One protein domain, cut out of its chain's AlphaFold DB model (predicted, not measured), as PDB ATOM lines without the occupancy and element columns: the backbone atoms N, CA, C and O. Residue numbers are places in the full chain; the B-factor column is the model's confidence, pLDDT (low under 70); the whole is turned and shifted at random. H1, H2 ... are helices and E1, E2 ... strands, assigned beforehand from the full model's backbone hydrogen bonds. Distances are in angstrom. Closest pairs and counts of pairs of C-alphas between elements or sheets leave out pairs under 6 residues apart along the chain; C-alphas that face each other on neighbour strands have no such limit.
ATOM      1  N   HIS A  26      20.198  35.329 -25.514       77.31
ATOM      2  CA  HIS A  26      21.441  35.090 -24.777       77.31
ATOM      3  C   HIS A  26      21.441  35.719 -23.384       77.31
ATOM      4  O   HIS A  26      20.651  36.613 -23.083       77.31
ATOM      5  N   ILE A  27      22.397  35.293 -22.557       78.00
ATOM      6  CA  ILE A  27      22.701  35.921 -21.268       78.00
ATOM      7  C   ILE A  27      23.776  36.984 -21.466       78.00
ATOM      8  O   ILE A  27      24.927  36.641 -21.731       78.00
ATOM      9  N   GLY A  28      23.427  38.257 -21.280       71.25
ATOM     10  CA  GLY A  28      24.378  39.369 -21.150       71.25
ATOM     11  C   GLY A  28      25.155  39.741 -22.420       71.25
ATOM     12  O   GLY A  28      25.033  40.868 -22.891       71.25
ATOM     13  N   LYS A  29      25.949  38.819 -22.978       65.44
ATOM     14  CA  LYS A  29      26.733  38.999 -24.205       65.44
ATOM     15  C   LYS A  29      26.270  38.050 -25.302       65.44
ATOM     16  O   LYS A  29      25.949  36.887 -25.069       65.44
ATOM     17  N   ILE A  30      26.310  38.568 -26.519       62.31
ATOM     18  CA  ILE A  30      26.127  37.803 -27.746       62.31
ATOM     19  C   ILE A  30      27.404  36.983 -27.928       62.31
ATOM     20  O   ILE A  30      28.502  37.538 -27.872       62.31
ATOM     21  N   CYS A  31      27.301  35.665 -28.084       56.38
ATOM     22  CA  CYS A  31      28.486  34.877 -28.403       56.38
ATOM     23  C   CYS A  31      28.840  35.071 -29.888       56.38
ATOM     24  O   CYS A  31      27.960  35.108 -30.743       56.38
ATOM     25  N   ASN A  32      30.135  35.225 -30.187       49.62
ATOM     26  CA  ASN A  32      30.696  35.565 -31.508       49.62
ATOM     27  C   ASN A  32      30.558  34.449 -32.567       49.62
ATOM     28  O   ASN A  32      31.404  34.303 -33.448       49.62
ATOM     29  N   HIS A  33      29.497  33.648 -32.515       53.06
ATOM     30  CA  HIS A  33      29.087  32.810 -33.636       53.06
ATOM     31  C   HIS A  33      28.408  33.701 -34.681       53.06
ATOM     32  O   HIS A  33      27.186  33.778 -34.799       53.06
ATOM     33  N   TYR A  34      29.269  34.445 -35.376       41.88
ATOM     34  CA  TYR A  34      28.953  35.454 -36.372       41.88
ATOM     35  C   TYR A  34      28.453  34.800 -37.659       41.88
ATOM     36  O   TYR A  34      29.153  33.994 -38.276       41.88
ATOM     37  N   LYS A  35      27.252  35.185 -38.086       44.62
ATOM     38  CA  LYS A  35      26.740  34.912 -39.425       44.62
ATOM     39  C   LYS A  35      26.189  36.233 -39.982       44.62
ATOM     40  O   LYS A  35      25.285  36.802 -39.368       44.62
ATOM     41  N   PRO A  36      26.719  36.744 -41.105       44.12
ATOM     42  CA  PRO A  36      26.397  38.086 -41.602       44.12
ATOM     43  C   PRO A  36      24.931  38.253 -42.041       44.12
ATOM     44  O   PRO A  36      24.449  39.372 -42.152       44.12
ATOM     45  N   GLU A  37      24.208  37.151 -42.243       50.12
ATOM     46  CA  GLU A  37      22.825  37.132 -42.734       50.12
ATOM     47  C   GLU A  37      21.770  37.206 -41.614       50.12
ATOM     48  O   GLU A  37      20.650  37.645 -41.852       50.12
ATOM     49  N   SER A  38      22.102  36.763 -40.393       47.91
ATOM     50  CA  SER A  38      21.135  36.602 -39.292       47.91
ATOM     51  C   SER A  38      21.269  37.610 -38.159       47.91
ATOM     52  O   SER A  38      20.436  37.623 -37.258       47.91
ATOM     53  N   GLY A  39      22.313  38.438 -38.186       49.19
ATOM     54  CA  GLY A  39      22.593  39.377 -37.111       49.19
ATOM     55  C   GLY A  39      22.890  38.692 -35.775       49.19
ATOM     56  O   GLY A  39      22.708  37.492 -35.564       49.19
ATOM     57  N   ASN A  40      23.403  39.493 -34.858       51.47
ATOM     58  CA  ASN A  40      23.659  39.073 -33.497       51.47
ATOM     59  C   ASN A  40      22.314  39.004 -32.746       51.47
ATOM     60  O   ASN A  40      21.521  39.941 -32.790       51.47
ATOM     61  N   THR A  41      22.047  37.884 -32.092       64.31
ATOM     62  CA  THR A  41      20.822  37.570 -31.340       64.31
ATOM     63  C   THR A  41      20.627  38.460 -30.104       64.31
ATOM     64  O   THR A  41      21.587  39.020 -29.574       64.31
ATOM     65  N   LEU A  42      19.384  38.611 -29.627       70.69
ATOM     66  CA  LEU A  42      19.063  39.495 -28.496       70.69
ATOM     67  C   LEU A  42      19.593  38.930 -27.170       70.69
ATOM     68  O   LEU A  42      19.672  37.719 -26.976       70.69
ATOM     69  N   THR A  43      19.929  39.803 -26.224       79.19
ATOM     70  CA  THR A  43      20.248  39.416 -24.844       79.19
ATOM     71  C   THR A  43      19.039  39.678 -23.949       79.19
ATOM     72  O   THR A  43      18.353  40.686 -24.109       79.19
ATOM     73  N   SER A  44      18.754  38.769 -23.013       81.69
ATOM     74  CA  SER A  44      17.706  38.968 -22.005       81.69
ATOM     75  C   SER A  44      18.292  39.112 -20.607       81.69
ATOM     76  O   SER A  44      19.373  38.613 -20.290       81.69
ATOM     77  N   THR A  45      17.543  39.829 -19.777       87.25
ATOM     78  CA  THR A  45      17.771  39.992 -18.336       87.25
ATOM     79  C   THR A  45      16.927  39.022 -17.502       87.25
ATOM     80  O   THR A  45      17.076  38.987 -16.281       87.25
ATOM     81  N   TRP A  46      16.060  38.235 -18.150       87.94
ATOM     82  CA  TRP A  46      15.146  37.273 -17.532       87.94
ATOM     83  C   TRP A  46      15.605  35.843 -17.798       87.94
ATOM     84  O   TRP A  46      15.987  35.501 -18.919       87.94
ATOM     85  N   LEU A  47      15.556  35.008 -16.762       86.56
ATOM     86  CA  LEU A  47      16.100  33.653 -16.797       86.56
ATOM     87  C   LEU A  47      15.360  32.750 -17.796       86.56
ATOM     88  O   LEU A  47      15.996  32.002 -18.538       86.56
ATOM     89  N   ASN A  48      14.028  32.845 -17.840       85.06
ATOM     90  CA  ASN A  48      13.203  31.937 -18.644       85.06
ATOM     91  C   ASN A  48      13.039  32.385 -20.100       85.06
ATOM     92  O   ASN A  48      12.600  31.598 -20.936       85.06
ATOM     93  N   ASP A  49      13.446  33.610 -20.425       83.88
ATOM     94  CA  ASP A  49      13.446  34.117 -21.797       83.88
ATOM     95  C   ASP A  49      14.607  33.541 -22.618       83.88
ATOM     96  O   ASP A  49      14.575  33.543 -23.847       83.88
ATOM     97  N   ILE A  50      15.657  33.058 -21.950       84.19
ATOM     98  CA  ILE A  50      16.861  32.545 -22.596       84.19
ATOM     99  C   ILE A  50      16.544  31.207 -23.248       84.19
ATOM    100  O   ILE A  50      16.247  30.214 -22.585       84.19
ATOM    101  N   ASN A  51      16.679  31.151 -24.567       79.19
ATOM    102  CA  ASN A  51      16.482  29.935 -25.351       79.19
ATOM    103  C   ASN A  51      17.793  29.413 -25.981       79.19
ATOM    104  O   ASN A  51      17.795  28.309 -26.523       79.19
ATOM    105  N   CYS A  52      18.917  30.133 -25.849       78.75
ATOM    106  CA  CYS A  52      20.225  29.682 -26.325       78.75
ATOM    107  C   CYS A  52      20.731  28.466 -25.533       78.75
ATOM    108  O   CYS A  52      20.838  28.501 -24.305       78.75
ATOM    109  N   HIS A  53      21.109  27.396 -26.237       76.50
ATOM    110  CA  HIS A  53      21.560  26.146 -25.619       76.50
ATOM    111  C   HIS A  53      22.841  26.314 -24.781       76.50
ATOM    112  O   HIS A  53      22.942  25.749 -23.692       76.50
ATOM    113  N   ALA A  54      23.792  27.140 -25.232       76.56
ATOM    114  CA  ALA A  54      25.039  27.376 -24.501       76.56
ATOM    115  C   ALA A  54      24.768  28.137 -23.201       76.56
ATOM    116  O   ALA A  54      25.221  27.734 -22.133       76.56
ATOM    117  N   CYS A  55      23.939  29.179 -23.283       78.94
ATOM    118  CA  CYS A  55      23.493  29.949 -22.130       78.94
ATOM    119  C   CYS A  55      22.716  29.083 -21.124       78.94
ATOM    120  O   CYS A  55      23.002  29.133 -19.930       78.94
ATOM    121  N   LYS A  56      21.803  28.222 -21.592       84.06
ATOM    122  CA  LYS A  56      21.086  27.263 -20.734       84.06
ATOM    123  C   LYS A  56      22.029  26.293 -20.022       84.06
ATOM    124  O   LYS A  56      21.855  26.054 -18.832       84.06
ATOM    125  N   LYS A  57      23.039  25.756 -20.719       84.06
ATOM    126  CA  LYS A  57      24.061  24.882 -20.113       84.06
ATOM    127  C   LYS A  57      24.871  25.610 -19.040       84.06
ATOM    128  O   LYS A  57      25.095  25.043 -17.976       84.06
ATOM    129  N   LEU A  58      25.258  26.864 -19.285       84.06
ATOM    130  CA  LEU A  58      25.957  27.684 -18.292       84.06
ATOM    131  C   LEU A  58      25.108  27.902 -17.036       84.06
ATOM    132  O   LEU A  58      25.605  27.690 -15.936       84.06
ATOM    133  N   ILE A  59      23.827  28.252 -17.196       86.38
ATOM    134  CA  ILE A  59      22.895  28.400 -16.065       86.38
ATOM    135  C   ILE A  59      22.726  27.078 -15.321       86.38
ATOM    136  O   ILE A  59      22.724  27.061 -14.096       86.38
ATOM    137  N   LYS A  60      22.587  25.959 -16.037       88.06
ATOM    138  CA  LYS A  60      22.406  24.645 -15.411       88.06
ATOM    139  C   LYS A  60      23.628  24.231 -14.585       88.06
ATOM    140  O   LYS A  60      23.461  23.662 -13.515       88.06
ATOM    141  N   ASN A  61      24.831  24.512 -15.084       87.62
ATOM    142  CA  ASN A  61      26.074  24.089 -14.443       87.62
ATOM    143  C   ASN A  61      26.499  25.021 -13.304       87.62
ATOM    144  O   ASN A  61      26.979  24.547 -12.281       87.62
ATOM    145  N   ASN A  62      26.325  26.332 -13.479       86.75
ATOM    146  CA  ASN A  62      26.838  27.331 -12.540       86.75
ATOM    147  C   ASN A  62      25.731  27.955 -11.677       86.75
ATOM    148  O   ASN A  62      26.024  28.683 -10.734       86.75
ATOM    149  N   GLY A  63      24.461  27.704 -11.993       85.56
ATOM    150  CA  GLY A  63      23.336  28.455 -11.449       85.56
ATOM    151  C   GLY A  63      23.199  29.840 -12.090       85.56
ATOM    152  O   GLY A  63      23.842  30.177 -13.090       85.56
ATOM    153  N   ASN A  64      22.349  30.676 -11.499       85.62
ATOM    154  CA  ASN A  64      22.102  32.045 -11.954       85.62
ATOM    155  C   ASN A  64      23.211  33.023 -11.505       85.62
ATOM    156  O   ASN A  64      22.956  34.019 -10.829       85.62
ATOM    157  N   ILE A  65      24.460  32.753 -11.893       81.94
ATOM    158  CA  ILE A  65      25.629  33.592 -11.549       81.94
ATOM    159  C   ILE A  65      25.577  34.995 -12.164       81.94
ATOM    160  O   ILE A  65      26.302  35.888 -11.743       81.94
ATOM    161  N   TYR A  66      24.729  35.189 -13.174       80.38
ATOM    162  CA  TYR A  66      24.576  36.456 -13.884       80.38
ATOM    163  C   TYR A  66      23.549  37.390 -13.226       80.38
ATOM    164  O   TYR A  66      23.300  38.470 -13.758       80.38
ATOM    165  N   GLY A  67      22.944  36.986 -12.101       85.62
ATOM    166  CA  GLY A  67      21.974  37.808 -11.373       85.62
ATOM    167  C   GLY A  67      20.722  38.131 -12.194       85.62
ATOM    168  O   GLY A  67      20.173  39.226 -12.088       85.62
ATOM    169  N   LEU A  68      20.298  37.204 -13.056       85.81
ATOM    170  CA  LEU A  68      19.121  37.379 -13.905       85.81
ATOM    171  C   LEU A  68      17.852  37.378 -13.061       85.81
ATOM    172  O   LEU A  68      17.773  36.698 -12.037       85.81
ATOM    173  N   LYS A  69      16.832  38.094 -13.526       89.62
ATOM    174  CA  LYS A  69      15.516  38.071 -12.890       89.62
ATOM    175  C   LYS A  69      14.865  36.711 -13.111       89.62
ATOM    176  O   LYS A  69      14.846  36.201 -14.233       89.62
ATOM    177  N   GLU A  70      14.323  36.136 -12.046       88.00
ATOM    178  CA  GLU A  70      13.550  34.901 -12.138       88.00
ATOM    179  C   GLU A  70      12.223  35.154 -12.861       88.00
ATOM    180  O   GLU A  70      11.612  36.215 -12.720       88.00
ATOM    181  N   GLY A  71      11.775  34.175 -13.645       86.25
ATOM    182  CA  GLY A  71      10.547  34.289 -14.428       86.25
ATOM    183  C   GLY A  71      10.777  34.712 -15.878       86.25
ATOM    184  O   GLY A  71      11.882  34.604 -16.416       86.25
ATOM    185  N   ILE A  72       9.680  35.129 -16.507       86.00
ATOM    186  CA  ILE A  72       9.601  35.576 -17.901       86.00
ATOM    187  C   ILE A  72       9.485  37.098 -17.977       86.00
ATOM    188  O   ILE A  72       8.962  37.734 -17.057       86.00
ATOM    189  N   SER A  73       9.939  37.694 -19.079       87.38
ATOM    190  CA  SER A  73       9.815  39.139 -19.277       87.38
ATOM    191  C   SER A  73       8.358  39.607 -19.306       87.38
ATOM    192  O   SER A  73       7.464  38.864 -19.720       87.38
ATOM    193  N   PRO A  74       8.096  40.884 -18.957       88.69
ATOM    194  CA  PRO A  74       6.762  41.472 -19.059       88.69
ATOM    195  C   PRO A  74       6.159  41.350 -20.463       88.69
ATOM    196  O   PRO A  74       4.951  41.174 -20.607       88.69
ATOM    197  N   THR A  75       7.001  41.410 -21.499       86.12
ATOM    198  CA  THR A  75       6.582  41.227 -22.890       86.12
ATOM    199  C   THR A  75       6.050  39.814 -23.112       86.12
ATOM    200  O   THR A  75       4.887  39.679 -23.496       86.12
ATOM    201  N   GLN A  76       6.839  38.789 -22.765       83.25
ATOM    202  CA  GLN A  76       6.434  37.385 -22.891       83.25
ATOM    203  C   GLN A  76       5.206  37.060 -22.037       83.25
ATOM    204  O   GLN A  76       4.268  36.409 -22.500       83.25
TER     205      GLN A  76
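What this domain is: This is residues 26 to 76 of the 126 residues of the protein "zf-C4_Topoisom domain-containing protein" of Chryseobacterium sediminis (UniProt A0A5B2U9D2). There is little regular structure here: a flat, mostly unnamed chain has one short helix, H1, along one side and a three-residue strand, E1, nearer the middle with residues 26 to 27 beside it, while the last residues, up to 76, reach beyond E1 on the side away from H1 and residues 34 to 39 stick out at one end. The printed part has 51 residues, with E1 before H1; its class is mixed, with 13 residues in named elements. It is only just compact, close to loose, with a radius of gyration of the C-alphas of 11.4 A, and spans 32 by 27 by 14 A.

How they stand to each other: Look first at H1, residues 53 to 62, where every O i to N i+4 pair is within hydrogen-bond range. E1, residues 42 to 44, is apart from H1, with a short link of 8 residues between them. E1 pairs with no named strand, but you will find residues 26 to 27 paired parallel with its residues 43 to 44.

Where its parts are: Find C-alpha 53 at (21.560, 26.146, -25.619); from there H1 runs 14.2 A to C-alpha 62 at (26.838, 27.331, -12.540). E1 starts at C-alpha 42, (19.063, 39.495, -28.496), and measures 6.7 A.

The domain as a whole: The C-alphas of Glu 37 and Gly 63 are the two farthest apart, at 32.5 A. The printed part has no cut. Residues 26 to 41 and 63 to 76 hold no named element. In the B-factor column of this model, pLDDT is under 70 in residues 29 to 41.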